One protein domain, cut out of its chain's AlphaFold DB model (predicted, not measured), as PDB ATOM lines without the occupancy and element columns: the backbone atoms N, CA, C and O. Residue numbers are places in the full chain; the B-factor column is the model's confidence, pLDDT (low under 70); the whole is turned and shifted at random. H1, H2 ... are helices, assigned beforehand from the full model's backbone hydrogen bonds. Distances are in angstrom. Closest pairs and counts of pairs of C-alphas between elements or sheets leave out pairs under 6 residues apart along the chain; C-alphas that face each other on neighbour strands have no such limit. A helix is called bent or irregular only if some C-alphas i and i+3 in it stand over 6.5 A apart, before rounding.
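What this domain is: This is residues 2 to 130 of the 274 residues of the protein "Peptide MFS transporter" of Chthoniobacterales bacterium (UniProt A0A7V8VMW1). Two long helices, H2 and H4, make a narrow V that is closed at the end where the short helix H3 joins them and opens toward the other end. At that open end H1b packs on both H2a and H5, while the rest of H1 sticks out as a long free arm; the middle of this frame is open. The 129 printed residues hold five named helices, in the order H1, H2, H3, H4, H5, and no named strand, and the class is all helix. The whole is loose, with a radius of gyration of the C-alphas of 20.0 A, and elongated, spanning 63 by 33 by 24 A.

Where its parts are: H4, residues 83 to 111, is 43.8 A long from C-alpha 83 at (159.157, 299.225, 147.877); it is irregular, with C-alphas 107 and 110 7.6 A apart, and has a kink of 28 degrees near residue 105. H2, residues 40 to 68, was assigned as one helix by its hydrogen bonds but is bent, with C-alphas 57 and 60 6.5 A apart: arm H2a, residues 40 to 57, is 25.8 A long and arm H2b, residues 60 to 68, is 10.3 A long. H1, residues 4 to 31, was likewise assigned as one helix but is bent, with C-alphas 21 and 24 6.8 A apart; its arm H1a, residues 4 to 21, begins at C-alpha 4 at (168.684, 310.149, 157.819) and is 26.2 A long, and arm H1b, residues 24 to 31, is 10.7 A long. H3, residues 70 to 78, is 12.3 A long. H5, residues 113 to 127, is 21.3 A long and ends at C-alpha 127 at (198.076, 292.178, 185.876).

How they stand to each other: H2 is the hub, touching three other helices. H2b touches residues 86 to 94 of H4 at a shallow tilt of 32 degrees, opposite ways, with the closest C-alphas, Cys 63 and Gly 90, 4.3 A apart. H2b and H3 only just touch, and only at the corner, with 3 pairs of C-alphas within 8 A. H3 touches H4 about perpendicular, at 79 degrees, closest at the C-alphas of Arg 73 and Pro 83, 4.9 A apart. H2a and H1b form a helical hairpin at a steep tilt of 45 degrees, closest at the C-alphas of Arg 41 and Gly 31, 6.9 A apart. H1b touches H5 at a steep tilt of 67 degrees, closest at the C-alphas of Leu 29 and Ala 115, 6.0 A apart. H2a and H4 are apart, and H4 and H5 meet only through their link. Every O i to N i+4 pair is within hydrogen-bond range in H1a, H1b, H2a, H2b, H3 and H5, and 20 of 25 are in H4.

The domain as a whole: The C-alphas farthest apart, of Ser 78 and Thr 130, are 68.4 A apart. Residues 2 to 24, 98 to 110 and 123 to 130 stand free. The printed part has no cut and no long link. The mean pLDDT of the printed part is 90.7, and residues 2 to 3 are under 70.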
ATOM      1  N   PHE A   2     163.373 314.444 158.265       52.47
ATOM      2  CA  PHE A   2     164.359 313.800 159.142       52.47
ATOM      3  C   PHE A   2     165.654 313.608 158.350       52.47
ATOM      4  O   PHE A   2     165.646 312.950 157.311       52.47
ATOM      5  N   GLN A   3     166.752 314.210 158.808       57.84
ATOM      6  CA  GLN A   3     168.063 313.919 158.243       57.84
ATOM      7  C   GLN A   3     168.408 312.476 158.621       57.84
ATOM      8  O   GLN A   3     168.579 312.156 159.794       57.84
ATOM      9  N   SER A   4     168.438 311.584 157.634       77.88
ATOM     10  CA  SER A   4     168.684 310.149 157.819       77.88
ATOM     11  C   SER A   4     170.156 309.822 158.098       77.88
ATOM     12  O   SER A   4     170.455 308.792 158.699       77.88
ATOM     13  N   MET A   5     171.075 310.711 157.708       87.56
ATOM     14  CA  MET A   5     172.523 310.501 157.826       87.56
ATOM     15  C   MET A   5     173.032 310.418 159.278       87.56
ATOM     16  O   MET A   5     173.764 309.473 159.570       87.56
ATOM     17  N   PRO A   6     172.636 311.303 160.219       92.81
ATOM     18  CA  PRO A   6     173.045 311.181 161.620       92.81
ATOM     19  C   PRO A   6     172.689 309.828 162.248       92.81
ATOM     20  O   PRO A   6     173.529 309.222 162.906       92.81
ATOM     21  N   PHE A   7     171.478 309.316 162.003       89.75
ATOM     22  CA  PHE A   7     171.046 308.015 162.528       89.75
ATOM     23  C   PHE A   7     171.843 306.855 161.932       89.75
ATOM     24  O   PHE A   7     172.194 305.916 162.645       89.75
ATOM     25  N   PHE A   8     172.160 306.931 160.639       88.81
ATOM     26  CA  PHE A   8     172.990 305.933 159.976       88.81
ATOM     27  C   PHE A   8     174.398 305.877 160.586       88.81
ATOM     28  O   PHE A   8     174.849 304.805 160.989       88.81
ATOM     29  N   TYR A   9     175.067 307.026 160.738       94.00
ATOM     30  CA  TYR A   9     176.399 307.080 161.348       94.00
ATOM     31  C   TYR A   9     176.389 306.693 162.829       94.00
ATOM     32  O   TYR A   9     177.267 305.949 163.261       94.00
ATOM     33  N   ALA A  10     175.381 307.123 163.593       95.06
ATOM     34  CA  ALA A  10     175.214 306.697 164.980       95.06
ATOM     35  C   ALA A  10     175.075 305.169 165.083       95.06
ATOM     36  O   ALA A  10     175.734 304.545 165.914       95.06
ATOM     37  N   GLY A  11     174.292 304.552 164.193       94.00
ATOM     38  CA  GLY A  11     174.177 303.097 164.098       94.00
ATOM     39  C   GLY A  11     175.515 302.409 163.815       94.00
ATOM     40  O   GLY A  11     175.857 301.443 164.493       94.00
ATOM     41  N   LEU A  12     176.312 302.928 162.873       94.50
ATOM     42  CA  LEU A  12     177.645 302.387 162.572       94.50
ATOM     43  C   LEU A  12     178.603 302.481 163.768       94.50
ATOM     44  O   LEU A  12     179.312 301.517 164.052       94.50
ATOM     45  N   VAL A  13     178.600 303.605 164.492       97.12
ATOM     46  CA  VAL A  13     179.412 303.780 165.709       97.12
ATOM     47  C   VAL A  13     178.996 302.778 166.787       97.12
ATOM     48  O   VAL A  13     179.854 302.123 167.377       97.12
ATOM     49  N   LEU A  14     177.692 302.599 167.008       96.25
ATOM     50  CA  LEU A  14     177.176 301.620 167.968       96.25
ATOM     51  C   LEU A  14     177.556 300.186 167.586       96.25
ATOM     52  O   LEU A  14     177.967 299.416 168.452       96.25
ATOM     53  N   ILE A  15     177.478 299.832 166.300       95.56
ATOM     54  CA  ILE A  15     177.917 298.522 165.805       95.56
ATOM     55  C   ILE A  15     179.418 298.341 166.032       95.56
ATOM     56  O   ILE A  15     179.826 297.274 166.490       95.56
ATOM     57  N   ALA A  16     180.241 299.355 165.752       96.56
ATOM     58  CA  ALA A  16     181.688 299.282 165.941       96.56
ATOM     59  C   ALA A  16     182.057 299.058 167.416       96.56
ATOM     60  O   ALA A  16     182.794 298.121 167.728       96.56
ATOM     61  N   ILE A  17     181.485 299.854 168.326       97.31
ATOM     62  CA  ILE A  17     181.707 299.720 169.773       97.31
ATOM     63  C   ILE A  17     181.188 298.366 170.268       97.31
ATOM     64  O   ILE A  17     181.925 297.615 170.902       97.31
ATOM     65  N   GLY A  18     179.941 298.018 169.940       95.06
ATOM     66  CA  GLY A  18     179.320 296.767 170.374       95.06
ATOM     67  C   GLY A  18     180.079 295.535 169.881       95.06
ATOM     68  O   GLY A  18     180.336 294.613 170.651       95.06
ATOM     69  N   THR A  19     180.521 295.539 168.624       93.81
ATOM     70  CA  THR A  19     181.317 294.450 168.042       93.81
ATOM     71  C   THR A  19     182.704 294.363 168.676       93.81
ATOM     72  O   THR A  19     183.175 293.256 168.944       93.81
ATOM     73  N   GLY A  20     183.343 295.509 168.946       93.31
ATOM     74  CA  GLY A  20     184.637 295.582 169.628       93.31
ATOM     75  C   GLY A  20     184.586 295.058 171.065       93.31
ATOM     76  O   GLY A  20     185.536 294.426 171.516       93.31
ATOM     77  N   LEU A  21     183.459 295.245 171.758       93.75
ATOM     78  CA  LEU A  21     183.227 294.671 173.084       93.75
ATOM     79  C   LEU A  21     182.842 293.188 173.022       93.75
ATOM     80  O   LEU A  21     183.234 292.422 173.895       93.75
ATOM     81  N   LEU A  22     182.079 292.757 172.018       92.38
ATOM     82  CA  LEU A  22     181.539 291.397 171.972       92.38
ATOM     83  C   LEU A  22     182.546 290.374 171.432       92.38
ATOM     84  O   LEU A  22     182.779 289.356 172.080       92.38
ATOM     85  N   LYS A  23     183.153 290.624 170.262       89.19
ATOM     86  CA  LYS A  23     183.970 289.626 169.540       89.19
ATOM     87  C   LYS A  23     185.159 289.070 170.342       89.19
ATOM     88  O   LYS A  23     185.266 287.848 170.431       89.19
ATOM     89  N   PRO A  24     186.054 289.893 170.924       88.50
ATOM     90  CA  PRO A  24     187.190 289.355 171.673       88.50
ATOM     91  C   PRO A  24     186.748 288.669 172.973       88.50
ATOM     92  O   PRO A  24     187.286 287.620 173.324       88.50
ATOM     93  N   ASN A  25     185.733 289.208 173.657       88.94
ATOM     94  CA  ASN A  25     185.281 288.686 174.948       88.94
ATOM     95  C   ASN A  25     184.542 287.349 174.819       88.94
ATOM     96  O   ASN A  25     184.769 286.456 175.631       88.94
ATOM     97  N   ILE A  26     183.708 287.164 173.789       89.94
ATOM     98  CA  ILE A  26     183.034 285.876 173.583       89.94
ATOM     99  C   ILE A  26     184.029 284.777 173.194       89.94
ATOM    100  O   ILE A  26     183.911 283.660 173.681       89.94
ATOM    101  N   SER A  27     185.053 285.095 172.392       87.31
ATOM    102  CA  SER A  27     186.112 284.136 172.050       87.31
ATOM    103  C   SER A  27     186.922 283.727 173.288       87.31
ATOM    104  O   SER A  27     187.157 282.540 173.518       87.31
ATOM    105  N   ALA A  28     187.263 284.695 174.151       86.75
ATOM    106  CA  ALA A  28     187.904 284.417 175.434       86.75
ATOM    107  C   ALA A  28     187.027 283.534 176.339       86.75
ATOM    108  O   ALA A  28     187.537 282.607 176.968       86.75
ATOM    109  N   LEU A  29     185.715 283.778 176.373       89.12
ATOM    110  CA  LEU A  29     184.772 282.974 177.147       89.12
ATOM    111  C   LEU A  29     184.695 281.531 176.634       89.12
ATOM    112  O   LEU A  29     184.837 280.601 177.423       89.12
ATOM    113  N   VAL A  30     184.548 281.343 175.316       87.69
ATOM    114  CA  VAL A  30     184.551 280.020 174.661       87.69
ATOM    115  C   VAL A  30     185.832 279.260 174.992       87.69
ATOM    116  O   VAL A  30     185.780 278.099 175.400       87.69
ATOM    117  N   GLY A  31     186.975 279.941 174.923       84.75
ATOM    118  CA  GLY A  31     188.267 279.364 175.269       84.75
ATOM    119  C   GLY A  31     188.421 278.943 176.726       84.75
ATOM    120  O   GLY A  31     189.342 278.185 177.015       84.75
ATOM    121  N   ASN A  32     187.547 279.399 177.625       86.62
ATOM    122  CA  ASN A  32     187.566 279.074 179.050       86.62
ATOM    123  C   ASN A  32     186.370 278.210 179.492       86.62
ATOM    124  O   ASN A  32     186.236 277.935 180.686       86.62
ATOM    125  N   LEU A  33     185.525 277.747 178.559       86.44
ATOM    126  CA  LEU A  33     184.437 276.800 178.847       86.44
ATOM    127  C   LEU A  33     184.987 275.474 179.382       86.44
ATOM    128  O   LEU A  33     184.552 274.965 180.418       86.44
ATOM    129  N   CYS A  34     185.990 274.949 178.690       82.88
ATOM    130  CA  CYS A  34     186.716 273.749 179.069       82.88
ATOM    131  C   CYS A  34     187.914 274.113 179.964       82.88
ATOM    132  O   CYS A  34     188.481 275.200 179.846       82.88
ATOM    133  N   GLY A  35     188.291 273.213 180.879       77.56
ATOM    134  CA  GLY A  35     189.513 273.382 181.671       77.56
ATOM    135  C   GLY A  35     190.764 273.357 180.785       77.56
ATOM    136  O   GLY A  35     190.723 272.847 179.668       77.56
ATOM    137  N   SER A  36     191.892 273.866 181.289       73.38
ATOM    138  CA  SER A  36     193.131 274.060 180.511       73.38
ATOM    139  C   SER A  36     193.675 272.797 179.830       73.38
ATOM    140  O   SER A  36     194.406 272.915 178.857       73.38
ATOM    141  N   ASN A  37     193.319 271.611 180.336       77.69
ATOM    142  CA  ASN A  37     193.795 270.307 179.862       77.69
ATOM    143  C   ASN A  37     192.671 269.413 179.295       77.69
ATOM    144  O   ASN A  37     192.857 268.207 179.147       77.69
ATOM    145  N   ASP A  38     191.480 269.967 179.046       83.69
ATOM    146  CA  ASP A  38     190.339 269.201 178.536       83.69
ATOM    147  C   ASP A  38     190.402 269.111 176.996       83.69
ATOM    148  O   ASP A  38     190.291 270.142 176.323       83.69
ATOM    149  N   PRO A  39     190.529 267.899 176.415       80.56
ATOM    150  CA  PRO A  39     190.678 267.705 174.969       80.56
ATOM    151  C   PRO A  39     189.452 268.153 174.157       80.56
ATOM    152  O   PRO A  39     189.513 268.249 172.934       80.56
ATOM    153  N   ARG A  40     188.316 268.435 174.806       85.69
ATOM    154  CA  ARG A  40     187.103 268.930 174.138       85.69
ATOM    155  C   ARG A  40     187.181 270.411 173.769       85.69
ATOM    156  O   ARG A  40     186.310 270.879 173.037       85.69
ATOM    157  N   ARG A  41     188.190 271.146 174.249       83.25
ATOM    158  CA  ARG A  41     188.355 272.586 174.001       83.25
ATOM    159  C   ARG A  41     188.389 272.914 172.504       83.25
ATOM    160  O   ARG A  41     187.611 273.750 172.047       83.25
ATOM    161  N   ASP A  42     189.192 272.183 171.743       79.69
ATOM    162  CA  ASP A  42     189.399 272.405 170.304       79.69
ATOM    163  C   ASP A  42     188.132 272.054 169.504       79.69
ATOM    164  O   ASP A  42     187.733 272.747 168.561       79.69
ATOM    165  N   SER A  43     187.425 271.004 169.937       82.62
ATOM    166  CA  SER A  43     186.107 270.645 169.398       82.62
ATOM    167  C   SER A  43     185.062 271.730 169.692       82.62
ATOM    168  O   SER A  43     184.245 272.052 168.829       82.62
ATOM    169  N   GLY A  44     185.112 272.343 170.878       84.62
ATOM    170  CA  GLY A  44     184.266 273.477 171.251       84.62
ATOM    171  C   GLY A  44     184.491 274.696 170.355       84.62
ATOM    172  O   GLY A  44     183.525 275.266 169.841       84.62
ATOM    173  N   PHE A  45     185.751 275.049 170.087       84.06
ATOM    174  CA  PHE A  45     186.088 276.106 169.129       84.06
ATOM    175  C   PHE A  45     185.612 275.779 167.713       84.06
ATOM    176  O   PHE A  45     185.062 276.648 167.040       84.06
ATOM    177  N   SER A  46     185.743 274.526 167.277       85.19
ATOM    178  CA  SER A  46     185.265 274.091 165.959       85.19
ATOM    179  C   SER A  46     183.749 274.282 165.805       85.19
ATOM    180  O   SER A  46     183.290 274.811 164.792       85.19
ATOM    181  N   ILE A  47     182.961 273.931 166.830       88.25
ATOM    182  CA  ILE A  47     181.504 274.159 166.848       88.25
ATOM    183  C   ILE A  47     181.189 275.660 166.841       88.25
ATOM    184  O   ILE A  47     180.309 276.107 166.102       88.25
ATOM    185  N   PHE A  48     181.920 276.452 167.626       89.75
ATOM    186  CA  PHE A  48     181.756 277.904 167.669       89.75
ATOM    187  C   PHE A  48     182.008 278.552 166.296       89.75
ATOM    188  O   PHE A  48     181.167 279.311 165.805       89.75
ATOM    189  N   TYR A  49     183.109 278.199 165.625       88.06
ATOM    190  CA  TYR A  49     183.423 278.689 164.280       88.06
ATOM    191  C   TYR A  49     182.431 278.201 163.222       88.06
ATOM    192  O   TYR A  49     182.104 278.951 162.298       88.06
ATOM    193  N   MET A  50     181.899 276.984 163.357       92.19
ATOM    194  CA  MET A  50     180.825 276.501 162.487       92.19
ATOM    195  C   MET A  50     179.576 277.386 162.615       92.19
ATOM    196  O   MET A  50     179.000 277.784 161.604       92.19
ATOM    197  N   GLY A  51     179.205 277.783 163.838       93.00
ATOM    198  CA  GLY A  51     178.106 278.725 164.078       93.00
ATOM    199  C   GLY A  51     178.303 280.077 163.380       93.00
ATOM    200  O   GLY A  51     177.370 280.588 162.756       93.00
ATOM    201  N   ILE A  52     179.525 280.624 163.414       92.62
ATOM    202  CA  ILE A  52     179.878 281.871 162.709       92.62
ATOM    203  C   ILE A  52     179.683 281.715 161.196       92.62
ATOM    204  O   ILE A  52     179.044 282.563 160.571       92.62
ATOM    205  N   ASN A  53     180.191 280.629 160.610       93.81
ATOM    206  CA  ASN A  53     180.085 280.395 159.169       93.81
ATOM    207  C   ASN A  53     178.635 280.161 158.724       93.81
ATOM    208  O   ASN A  53     178.212 280.729 157.721       93.81
ATOM    209  N   ILE A  54     177.841 279.401 159.486       96.38
ATOM    210  CA  ILE A  54     176.407 279.214 159.203       96.38
ATOM    211  C   ILE A  54     175.687 280.566 159.215       96.38
ATOM    212  O   ILE A  54     174.939 280.879 158.288       96.38
ATOM    213  N   GLY A  55     175.949 281.403 160.224       95.88
ATOM    214  CA  GLY A  55     175.416 282.764 160.272       95.88
ATOM    215  C   GLY A  55     175.814 283.584 159.041       95.88
ATOM    216  O   GLY A  55     174.958 284.207 158.412       95.88
ATOM    217  N   ALA A  56     177.086 283.531 158.646       95.81
ATOM    218  CA  ALA A  56     177.608 284.242 157.481       95.81
ATOM    219  C   ALA A  56     177.029 283.743 156.142       95.81
ATOM    220  O   ALA A  56     176.891 284.535 155.213       95.81
ATOM    221  N   VAL A  57     176.624 282.471 156.036       97.75
ATOM    222  CA  VAL A  57     175.857 281.964 154.884       97.75
ATOM    223  C   VAL A  57     174.430 282.515 154.904       97.75
ATOM    224  O   VAL A  57     173.947 283.003 153.884       97.75
ATOM    225  N   MET A  58     173.752 282.458 156.052       97.81
ATOM    226  CA  MET A  58     172.321 282.763 156.160       97.81
ATOM    227  C   MET A  58     172.000 284.259 156.079       97.81
ATOM    228  O   MET A  58     170.976 284.638 155.510       97.81
ATOM    229  N   VAL A  59     172.857 285.126 156.624       97.00
ATOM    230  CA  VAL A  59     172.586 286.570 156.709       97.00
ATOM    231  C   VAL A  59     172.427 287.219 155.328       97.00
ATOM    232  O   VAL A  59     171.402 287.874 155.119       97.00
ATOM    233  N   PRO A  60     173.339 287.044 154.351       96.31
ATOM    234  CA  PRO A  60     173.147 287.627 153.027       96.31
ATOM    235  C   PRO A  60     171.932 287.048 152.297       96.31
ATOM    236  O   PRO A  60     171.280 287.783 151.554       96.31
ATOM    237  N   LEU A  61     171.579 285.778 152.542       97.19
ATOM    238  CA  LEU A  61     170.382 285.159 151.970       97.19
ATOM    239  C   LEU A  61     169.109 285.836 152.486       97.19
ATOM    240  O   LEU A  61     168.291 286.279 151.682       97.19
ATOM    241  N   VAL A  62     168.971 285.997 153.805       98.06
ATOM    242  CA  VAL A  62     167.787 286.604 154.435       98.06
ATOM    243  C   VAL A  62     167.757 288.121 154.236       98.06
ATOM    244  O   VAL A  62     166.825 288.655 153.632       98.06
ATOM    245  N   CYS A  63     168.780 288.837 154.704       97.94
ATOM    246  CA  CYS A  63     168.815 290.298 154.648       97.94
ATOM    247  C   CYS A  63     168.906 290.800 153.204       97.94
ATOM    248  O   CYS A  63     168.245 291.776 152.849       97.94
ATOM    249  N   GLY A  64     169.667 290.112 152.348       96.44
ATOM    250  CA  GLY A  64     169.754 290.432 150.924       96.44
ATOM    251  C   GLY A  64     168.443 290.195 150.186       96.44
ATOM    252  O   GLY A  64     168.053 291.021 149.362       96.44
ATOM    253  N   TYR A  65     167.710 289.127 150.522       96.88
ATOM    254  CA  TYR A  65     166.372 288.901 149.976       96.88
ATOM    255  C   TYR A  65     165.425 290.053 150.326       96.88
ATOM    256  O   TYR A  65     164.815 290.639 149.432       96.88
ATOM    257  N   LEU A  66     165.353 290.431 151.604       97.88
ATOM    258  CA  LEU A  66     164.475 291.509 152.065       97.88
ATOM    259  C   LEU A  66     164.881 292.886 151.516       97.88
ATOM    260  O   LEU A  66     164.016 293.707 151.233       97.88
ATOM    261  N   ALA A  67     166.176 293.147 151.327       96.88
ATOM    262  CA  ALA A  67     166.664 294.445 150.863       96.88
ATOM    263  C   ALA A  67     166.638 294.617 149.331       96.88
ATOM    264  O   ALA A  67     166.372 295.714 148.825       96.88
ATOM    265  N   GLN A  68     166.933 293.559 148.570       95.44
ATOM    266  CA  GLN A  68     167.241 293.671 147.139       95.44
ATOM    267  C   GLN A  68     166.285 292.901 146.221       95.44
ATOM    268  O   GLN A  68     166.186 293.262 145.050       95.44
ATOM    269  N   SER A  69     165.571 291.879 146.709       95.00
ATOM    270  CA  SER A  69     164.745 291.027 145.843       95.00
ATOM    271  C   SER A  69     163.578 291.791 145.210       95.00
ATOM    272  O   SER A  69     162.772 292.423 145.899       95.00
ATOM    273  N   GLU A  70     163.422 291.654 143.891       92.38
ATOM    274  CA  GLU A  70     162.241 292.146 143.171       92.38
ATOM    275  C   GLU A  70     160.953 291.465 143.655       92.38
ATOM    276  O   GLU A  70     159.912 292.116 143.770       92.38
ATOM    277  N   GLY A  71     161.023 290.179 144.014       92.50
ATOM    278  CA  GLY A  71     159.884 289.427 144.541       92.50
ATOM    279  C   GLY A  71     159.374 290.009 145.858       92.50
ATOM    280  O   GLY A  71     158.177 290.263 146.005       92.50
ATOM    281  N   PHE A  72     160.275 290.307 146.799       95.38
ATOM    282  CA  PHE A  72     159.889 290.930 148.066       95.38
ATOM    283  C   PHE A  72     159.377 292.363 147.877       95.38
ATOM    284  O   PHE A  72     158.343 292.726 148.435       95.38
ATOM    285  N   ARG A  73     160.027 293.165 147.026       95.75
ATOM    286  CA  ARG A  73     159.555 294.522 146.692       95.75
ATOM    287  C   ARG A  73     158.165 294.520 146.059       95.75
ATOM    288  O   ARG A  73     157.376 295.428 146.303       95.75
ATOM    289  N   THR A  74     157.844 293.511 145.255       95.06
ATOM    290  CA  THR A  74     156.499 293.338 144.690       95.06
ATOM    291  C   THR A  74     155.480 292.958 145.763       95.06
ATOM    292  O   THR A  74     154.397 293.534 145.774       95.06
ATOM    293  N   ARG A  75     155.844 292.106 146.733       95.56
ATOM    294  CA  ARG A  75     154.981 291.804 147.892       95.56
ATOM    295  C   ARG A  75     154.721 293.024 148.776       95.56
ATOM    296  O   ARG A  75     153.597 293.219 149.228       95.56
ATOM    297  N   LEU A  76     155.733 293.866 148.994       96.31
ATOM    298  CA  LEU A  76     155.553 295.133 149.709       96.31
ATOM    299  C   LEU A  76     154.554 296.036 148.980       96.31
ATOM    300  O   LEU A  76     153.632 296.544 149.612       96.31
ATOM    301  N   ARG A  77     154.686 296.162 147.652       96.06
ATOM    302  CA  ARG A  77     153.741 296.926 146.824       96.06
ATOM    303  C   ARG A  77     152.315 296.390 146.931       96.06
ATOM    304  O   ARG A  77     151.402 297.181 147.136       96.06
ATOM    305  N   SER A  78     152.117 295.072 146.843       95.69
ATOM    306  CA  SER A  78     150.777 294.475 146.967       95.69
ATOM    307  C   SER A  78     150.162 294.654 148.356       95.69
ATOM    308  O   SER A  78     148.946 294.685 148.481       95.69
ATOM    309  N   ALA A  79     150.990 294.793 149.393       94.75
ATOM    310  CA  ALA A  79     150.552 295.062 150.760       94.75
ATOM    311  C   ALA A  79     150.370 296.567 151.064       94.75
ATOM    312  O   ALA A  79     150.115 296.925 152.210       94.75
ATOM    313  N   GLY A  80     150.513 297.452 150.067       95.06
ATOM    314  CA  GLY A  80     150.343 298.901 150.227       95.06
ATOM    315  C   GLY A  80     151.569 299.646 150.769       95.06
ATOM    316  O   GLY A  80     151.477 300.834 151.071       95.06
ATOM    317  N   PHE A  81     152.728 298.989 150.877       95.06
ATOM    318  CA  PHE A  81     153.975 299.610 151.331       95.06
ATOM    319  C   PHE A  81     154.826 300.131 150.162       95.06
ATOM    320  O   PHE A  81     154.835 299.576 149.061       95.06
ATOM    321  N   ASN A  82     155.621 301.176 150.419       93.44
ATOM    322  CA  ASN A  82     156.581 301.696 149.447       93.44
ATOM    323  C   ASN A  82     157.769 300.716 149.285       93.44
ATOM    324  O   ASN A  82     158.496 300.490 150.250       93.44
ATOM    325  N   PRO A  83     158.055 300.173 148.085       92.88
ATOM    326  CA  PRO A  83     159.157 299.225 147.877       92.88
ATOM    327  C   PRO A  83     160.544 299.804 148.202       92.88
ATOM    328  O   PRO A  83     161.476 299.039 148.470       92.88
ATOM    329  N   ALA A  84     160.697 301.134 148.222       89.75
ATOM    330  CA  ALA A  84     161.931 301.799 148.636       89.75
ATOM    331  C   ALA A  84     162.305 301.491 150.097       89.75
ATOM    332  O   ALA A  84     163.483 301.521 150.444       89.75
ATOM    333  N   THR A  85     161.338 301.112 150.942       92.56
ATOM    334  CA  THR A  85     161.599 300.755 152.343       92.56
ATOM    335  C   THR A  85     162.177 299.351 152.513       92.56
ATOM    336  O   THR A  85     162.483 298.974 153.638       92.56
ATOM    337  N   SER A  86     162.336 298.563 151.440       96.06
ATOM    338  CA  SER A  86     162.889 297.194 151.482       96.06
ATOM    339  C   SER A  86     164.201 297.090 152.274       96.06
ATOM    340  O   SER A  86     164.378 296.166 153.065       96.06
ATOM    341  N   TRP A  87     165.083 298.088 152.176       94.44
ATOM    342  CA  TRP A  87     166.320 298.137 152.961       94.44
ATOM    343  C   TRP A  87     166.089 298.178 154.475       94.44
ATOM    344  O   TRP A  87     166.823 297.523 155.212       94.44
ATOM    345  N   HIS A  88     165.049 298.868 154.955       94.44
ATOM    346  CA  HIS A  88     164.699 298.874 156.378       94.44
ATOM    347  C   HIS A  88     164.302 297.483 156.874       94.44
ATOM    348  O   HIS A  88     164.630 297.135 158.002       94.44
ATOM    349  N   TRP A  89     163.665 296.664 156.032       96.44
ATOM    350  CA  TRP A  89     163.345 295.274 156.369       96.44
ATOM    351  C   TRP A  89     164.602 294.406 156.456       96.44
ATOM    352  O   TRP A  89     164.715 293.594 157.370       96.44
ATOM    353  N   GLY A  90     165.574 294.617 155.562       96.62
ATOM    354  CA  GLY A  90     166.883 293.962 155.642       96.62
ATOM    355  C   GLY A  90     167.642 294.314 156.927       96.62
ATOM    356  O   GLY A  90     168.083 293.419 157.646       96.62
ATOM    357  N   PHE A  91     167.741 295.606 157.265       95.62
ATOM    358  CA  PHE A  91     168.356 296.050 158.525       95.62
ATOM    359  C   PHE A  91     167.568 295.582 159.756       95.62
ATOM    360  O   PHE A  91     168.161 295.157 160.747       95.62
ATOM    361  N   GLY A  92     166.237 295.613 159.687       96.50
ATOM    362  CA  GLY A  92     165.350 295.154 160.751       96.50
ATOM    363  C   GLY A  92     165.529 293.668 161.052       96.50
ATOM    364  O   GLY A  92     165.644 293.301 162.216       96.50
ATOM    365  N   ALA A  93     165.647 292.821 160.026       97.69
ATOM    366  CA  ALA A  93     165.912 291.393 160.200       97.69
ATOM    367  C   ALA A  93     167.250 291.130 160.912       97.69
ATOM    368  O   ALA A  93     167.308 290.294 161.815       97.69
ATOM    369  N   ALA A  94     168.304 291.881 160.571       96.44
ATOM    370  CA  ALA A  94     169.578 291.810 161.289       96.44
ATOM    371  C   ALA A  94     169.427 292.227 162.766       96.44
ATOM    372  O   ALA A  94     169.947 291.554 163.657       96.44
ATOM    373  N   GLY A  95     168.661 293.290 163.036       96.31
ATOM    374  CA  GLY A  95     168.337 293.732 164.396       96.31
ATOM    375  C   GLY A  95     167.569 292.680 165.203       96.31
ATOM    376  O   GLY A  95     167.933 292.401 166.343       96.31
ATOM    377  N   VAL A  96     166.564 292.034 164.602       97.44
ATOM    378  CA  VAL A  96     165.824 290.919 165.221       97.44
ATOM    379  C   VAL A  96     166.773 289.774 165.573       97.44
ATOM    380  O   VAL A  96     166.727 289.275 166.694       97.44
ATOM    381  N   GLY A  97     167.677 289.398 164.664       96.31
ATOM    382  CA  GLY A  97     168.696 288.380 164.932       96.31
ATOM    383  C   GLY A  97     169.575 288.726 166.139       96.31
ATOM    384  O   GLY A  97     169.811 287.873 166.994       96.31
ATOM    385  N   MET A  98     169.994 289.989 166.261       96.06
ATOM    386  CA  MET A  98     170.780 290.456 167.406       96.06
ATOM    387  C   MET A  98     169.991 290.394 168.723       96.06
ATOM    388  O   MET A  98     170.523 289.944 169.738       96.06
ATOM    389  N   VAL A  99     168.717 290.798 168.717       97.12
ATOM    390  CA  VAL A  99     167.846 290.718 169.904       97.12
ATOM    391  C   VAL A  99     167.639 289.266 170.333       97.12
ATOM    392  O   VAL A  99     167.751 288.962 171.519       97.12
ATOM    393  N   LEU A 100     167.406 288.353 169.388       97.00
ATOM    394  CA  LEU A 100     167.300 286.922 169.682       97.00
ATOM    395  C   LEU A 100     168.598 286.378 170.288       97.00
ATOM    396  O   LEU A 100     168.550 285.684 171.301       97.00
ATOM    397  N   GLY A 101     169.757 286.743 169.730       94.88
ATOM    398  CA  GLY A 101     171.059 286.380 170.291       94.88
ATOM    399  C   GLY A 101     171.246 286.882 171.726       94.88
ATOM    400  O   GLY A 101     171.701 286.131 172.587       94.88
ATOM    401  N   LEU A 102     170.825 288.119 172.011       95.12
ATOM    402  CA  LEU A 102     170.865 288.687 173.359       95.12
ATOM    403  C   LEU A 102     169.936 287.942 174.329       95.12
ATOM    404  O   LEU A 102     170.355 287.637 175.443       95.12
ATOM    405  N   ILE A 103     168.707 287.619 173.917       97.50
ATOM    406  CA  ILE A 103     167.760 286.839 174.734       97.50
ATOM    407  C   ILE A 103     168.367 285.478 175.085       97.50
ATOM    408  O   ILE A 103     168.357 285.075 176.249       97.50
ATOM    409  N   VAL A 104     168.942 284.792 174.095       95.94
ATOM    410  CA  VAL A 104     169.606 283.498 174.288       95.94
ATOM    411  C   VAL A 104     170.794 283.627 175.246       95.94
ATOM    412  O   VAL A 104     170.917 282.813 176.160       95.94
ATOM    413  N   TYR A 105     171.631 284.660 175.092       93.44
ATOM    414  CA  TYR A 105     172.745 284.921 176.007       93.44
ATOM    415  C   TYR A 105     172.259 285.160 177.439       93.44
ATOM    416  O   TYR A 105     172.721 284.488 178.356       93.44
ATOM    417  N   VAL A 106     171.291 286.057 177.646       94.81
ATOM    418  CA  VAL A 106     170.763 286.370 178.984       94.81
ATOM    419  C   VAL A 106     170.151 285.136 179.642       94.81
ATOM    420  O   VAL A 106     170.354 284.918 180.835       94.81
ATOM    421  N   TRP A 107     169.453 284.297 178.871       96.56
ATOM    422  CA  TRP A 107     168.880 283.053 179.377       96.56
ATOM    423  C   TRP A 107     169.954 282.020 179.756       96.56
ATOM    424  O   TRP A 107     169.797 281.291 180.735       96.56
ATOM    425  N   GLN A 108     171.065 281.969 179.018       93.69
ATOM    426  CA  GLN A 108     172.124 280.978 179.228       93.69
ATOM    427  C   GLN A 108     173.301 281.463 180.081       93.69
ATOM    428  O   GLN A 108     174.113 280.632 180.481       93.69
ATOM    429  N   ARG A 109     173.392 282.754 180.423       92.06
ATOM    430  CA  ARG A 109     174.558 283.346 181.112       92.06
ATOM    431  C   ARG A 109     174.954 282.625 182.400       92.06
ATOM    432  O   ARG A 109     176.135 282.462 182.670       92.06
ATOM    433  N   ASN A 110     173.986 282.106 183.159       92.75
ATOM    434  CA  ASN A 110     174.276 281.387 184.404       92.75
ATOM    435  C   ASN A 110     175.060 280.086 184.154       92.75
ATOM    436  O   ASN A 110     175.812 279.655 185.018       92.75
ATOM    437  N   ARG A 111     174.931 279.479 182.964       90.81
ATOM    438  CA  ARG A 111     175.729 278.311 182.548       90.81
ATOM    439  C   ARG A 111     177.168 278.680 182.180       90.81
ATOM    440  O   ARG A 111     177.995 277.791 182.021       90.81
ATOM    441  N   LEU A 112     177.450 279.970 182.009       90.25
ATOM    442  CA  LEU A 112     178.748 280.509 181.608       90.25
ATOM    443  C   LEU A 112     179.532 281.087 182.798       90.25
ATOM    444  O   LEU A 112     180.709 281.395 182.636       90.25
ATOM    445  N   ALA A 113     178.917 281.192 183.982       89.75
ATOM    446  CA  ALA A 113     179.494 281.846 185.159       89.75
ATOM    447  C   ALA A 113     180.870 281.281 185.557       89.75
ATOM    448  O   ALA A 113     181.789 282.042 185.857       89.75
ATOM    449  N   ASP A 114     181.050 279.959 185.485       89.12
ATOM    450  CA  ASP A 114     182.336 279.318 185.783       89.12
ATOM    451  C   ASP A 114     183.436 279.751 184.802       89.12
ATOM    452  O   ASP A 114     184.574 280.008 185.198       89.12
ATOM    453  N   ALA A 115     183.103 279.851 183.513       88.25
ATOM    454  CA  ALA A 115     184.034 280.292 182.481       88.25
ATOM    455  C   ALA A 115     184.355 281.789 182.623       88.25
ATOM    456  O   ALA A 115     185.516 282.177 182.497       88.25
ATOM    457  N   GLU A 116     183.362 282.621 182.954       88.44
ATOM    458  CA  GLU A 116     183.559 284.044 183.264       88.44
ATOM    459  C   GLU A 116     184.500 284.231 184.466       88.44
ATOM    460  O   GLU A 116     185.428 285.043 184.410       88.44
ATOM    461  N   GLY A 117     184.334 283.421 185.519       88.69
ATOM    462  CA  GLY A 117     185.224 283.409 186.679       88.69
ATOM    463  C   GLY A 117     186.676 283.088 186.311       88.69
ATOM    464  O   GLY A 117     187.594 283.786 186.751       88.69
ATOM    465  N   ARG A 118     186.901 282.090 185.445       88.44
ATOM    466  CA  ARG A 118     188.245 281.734 184.945       88.44
ATOM    467  C   ARG A 118     188.880 282.856 184.127       88.44
ATOM    468  O   ARG A 118     190.060 283.146 184.311       88.44
ATOM    469  N   VAL A 119     188.105 283.526 183.268       87.44
ATOM    470  CA  VAL A 119     188.581 284.700 182.511       87.44
ATOM    471  C   VAL A 119     189.017 285.817 183.466       87.44
ATOM    472  O   VAL A 119     190.079 286.412 183.274       87.44
ATOM    473  N   GLY A 120     188.237 286.073 184.521       86.56
ATOM    474  CA  GLY A 120     188.581 287.049 185.559       86.56
ATOM    475  C   GLY A 120     189.894 286.721 186.277       86.56
ATOM    476  O   GLY A 120     190.751 287.594 186.416       86.56
ATOM    477  N   GLN A 121     190.092 285.457 186.664       86.25
ATOM    478  CA  GLN A 121     191.326 284.992 187.310       86.25
ATOM    479  C   GLN A 121     192.550 285.122 186.395       86.25
ATOM    480  O   GLN A 121     193.574 285.652 186.823       86.25
ATOM    481  N   ALA A 122     192.443 284.697 185.131       83.44
ATOM    482  CA  ALA A 122     193.535 284.792 184.160       83.44
ATOM    483  C   ALA A 122     193.975 286.248 183.928       83.44
ATOM    484  O   ALA A 122     195.168 286.542 183.839       83.44
ATOM    485  N   ARG A 123     193.012 287.177 183.890       82.75
ATOM    486  CA  ARG A 123     193.290 288.612 183.768       82.75
ATOM    487  C   ARG A 123     193.970 289.182 185.015       82.75
ATOM    488  O   ARG A 123     194.870 290.003 184.871       82.75
ATOM    489  N   GLY A 124     193.565 288.747 186.210       82.38
ATOM    490  CA  GLY A 124     194.228 289.118 187.465       82.38
ATOM    491  C   GLY A 124     195.688 288.663 187.496       82.38
ATOM    492  O   GLY A 124     196.583 289.470 187.711       82.38
ATOM    493  N   GLN A 125     195.945 287.401 187.140       81.31
ATOM    494  CA  GLN A 125     197.303 286.844 187.069       81.31
ATOM    495  C   GLN A 125     198.208 287.584 186.073       81.31
ATOM    496  O   GLN A 125     199.396 287.756 186.335       81.31
ATOM    497  N   GLN A 126     197.668 288.033 184.935       78.94
ATOM    498  CA  GLN A 126     198.420 288.850 183.977       78.94
ATOM    499  C   GLN A 126     198.729 290.259 184.492       78.94
ATOM    500  O   GLN A 126     199.769 290.803 184.136       78.94
ATOM    501  N   ALA A 127     197.848 290.853 185.300       81.31
ATOM    502  CA  ALA A 127     198.076 292.178 185.876       81.31
ATOM    503  C   ALA A 127     199.193 292.165 186.932       81.31
ATOM    504  O   ALA A 127     199.955 293.126 187.020       81.31
ATOM    505  N   ASP A 128     199.325 291.058 187.665       82.19
ATOM    506  CA  ASP A 128     200.358 290.863 188.689       82.19
ATOM    507  C   ASP A 128     201.695 290.346 188.114       82.19
ATOM    508  O   ASP A 128     202.665 290.149 188.850       82.19
ATOM    509  N   ALA A 129     201.773 290.106 186.800       81.81
ATOM    510  CA  ALA A 129     202.967 289.566 186.162       81.81
ATOM    511  C   ALA A 129     204.098 290.607 186.089       81.81
ATOM    512  O   ALA A 129     203.918 291.736 185.630       81.81
ATOM    513  N   THR A 130     205.305 290.198 186.484       84.56
ATOM    514  CA  THR A 130     206.512 291.024 186.381       84.56
ATOM    515  C   THR A 130     206.758 291.450 184.924       84.56
ATOM    516  O   THR A 130     206.635 290.608 184.025       84.56
TER     517      THR A 130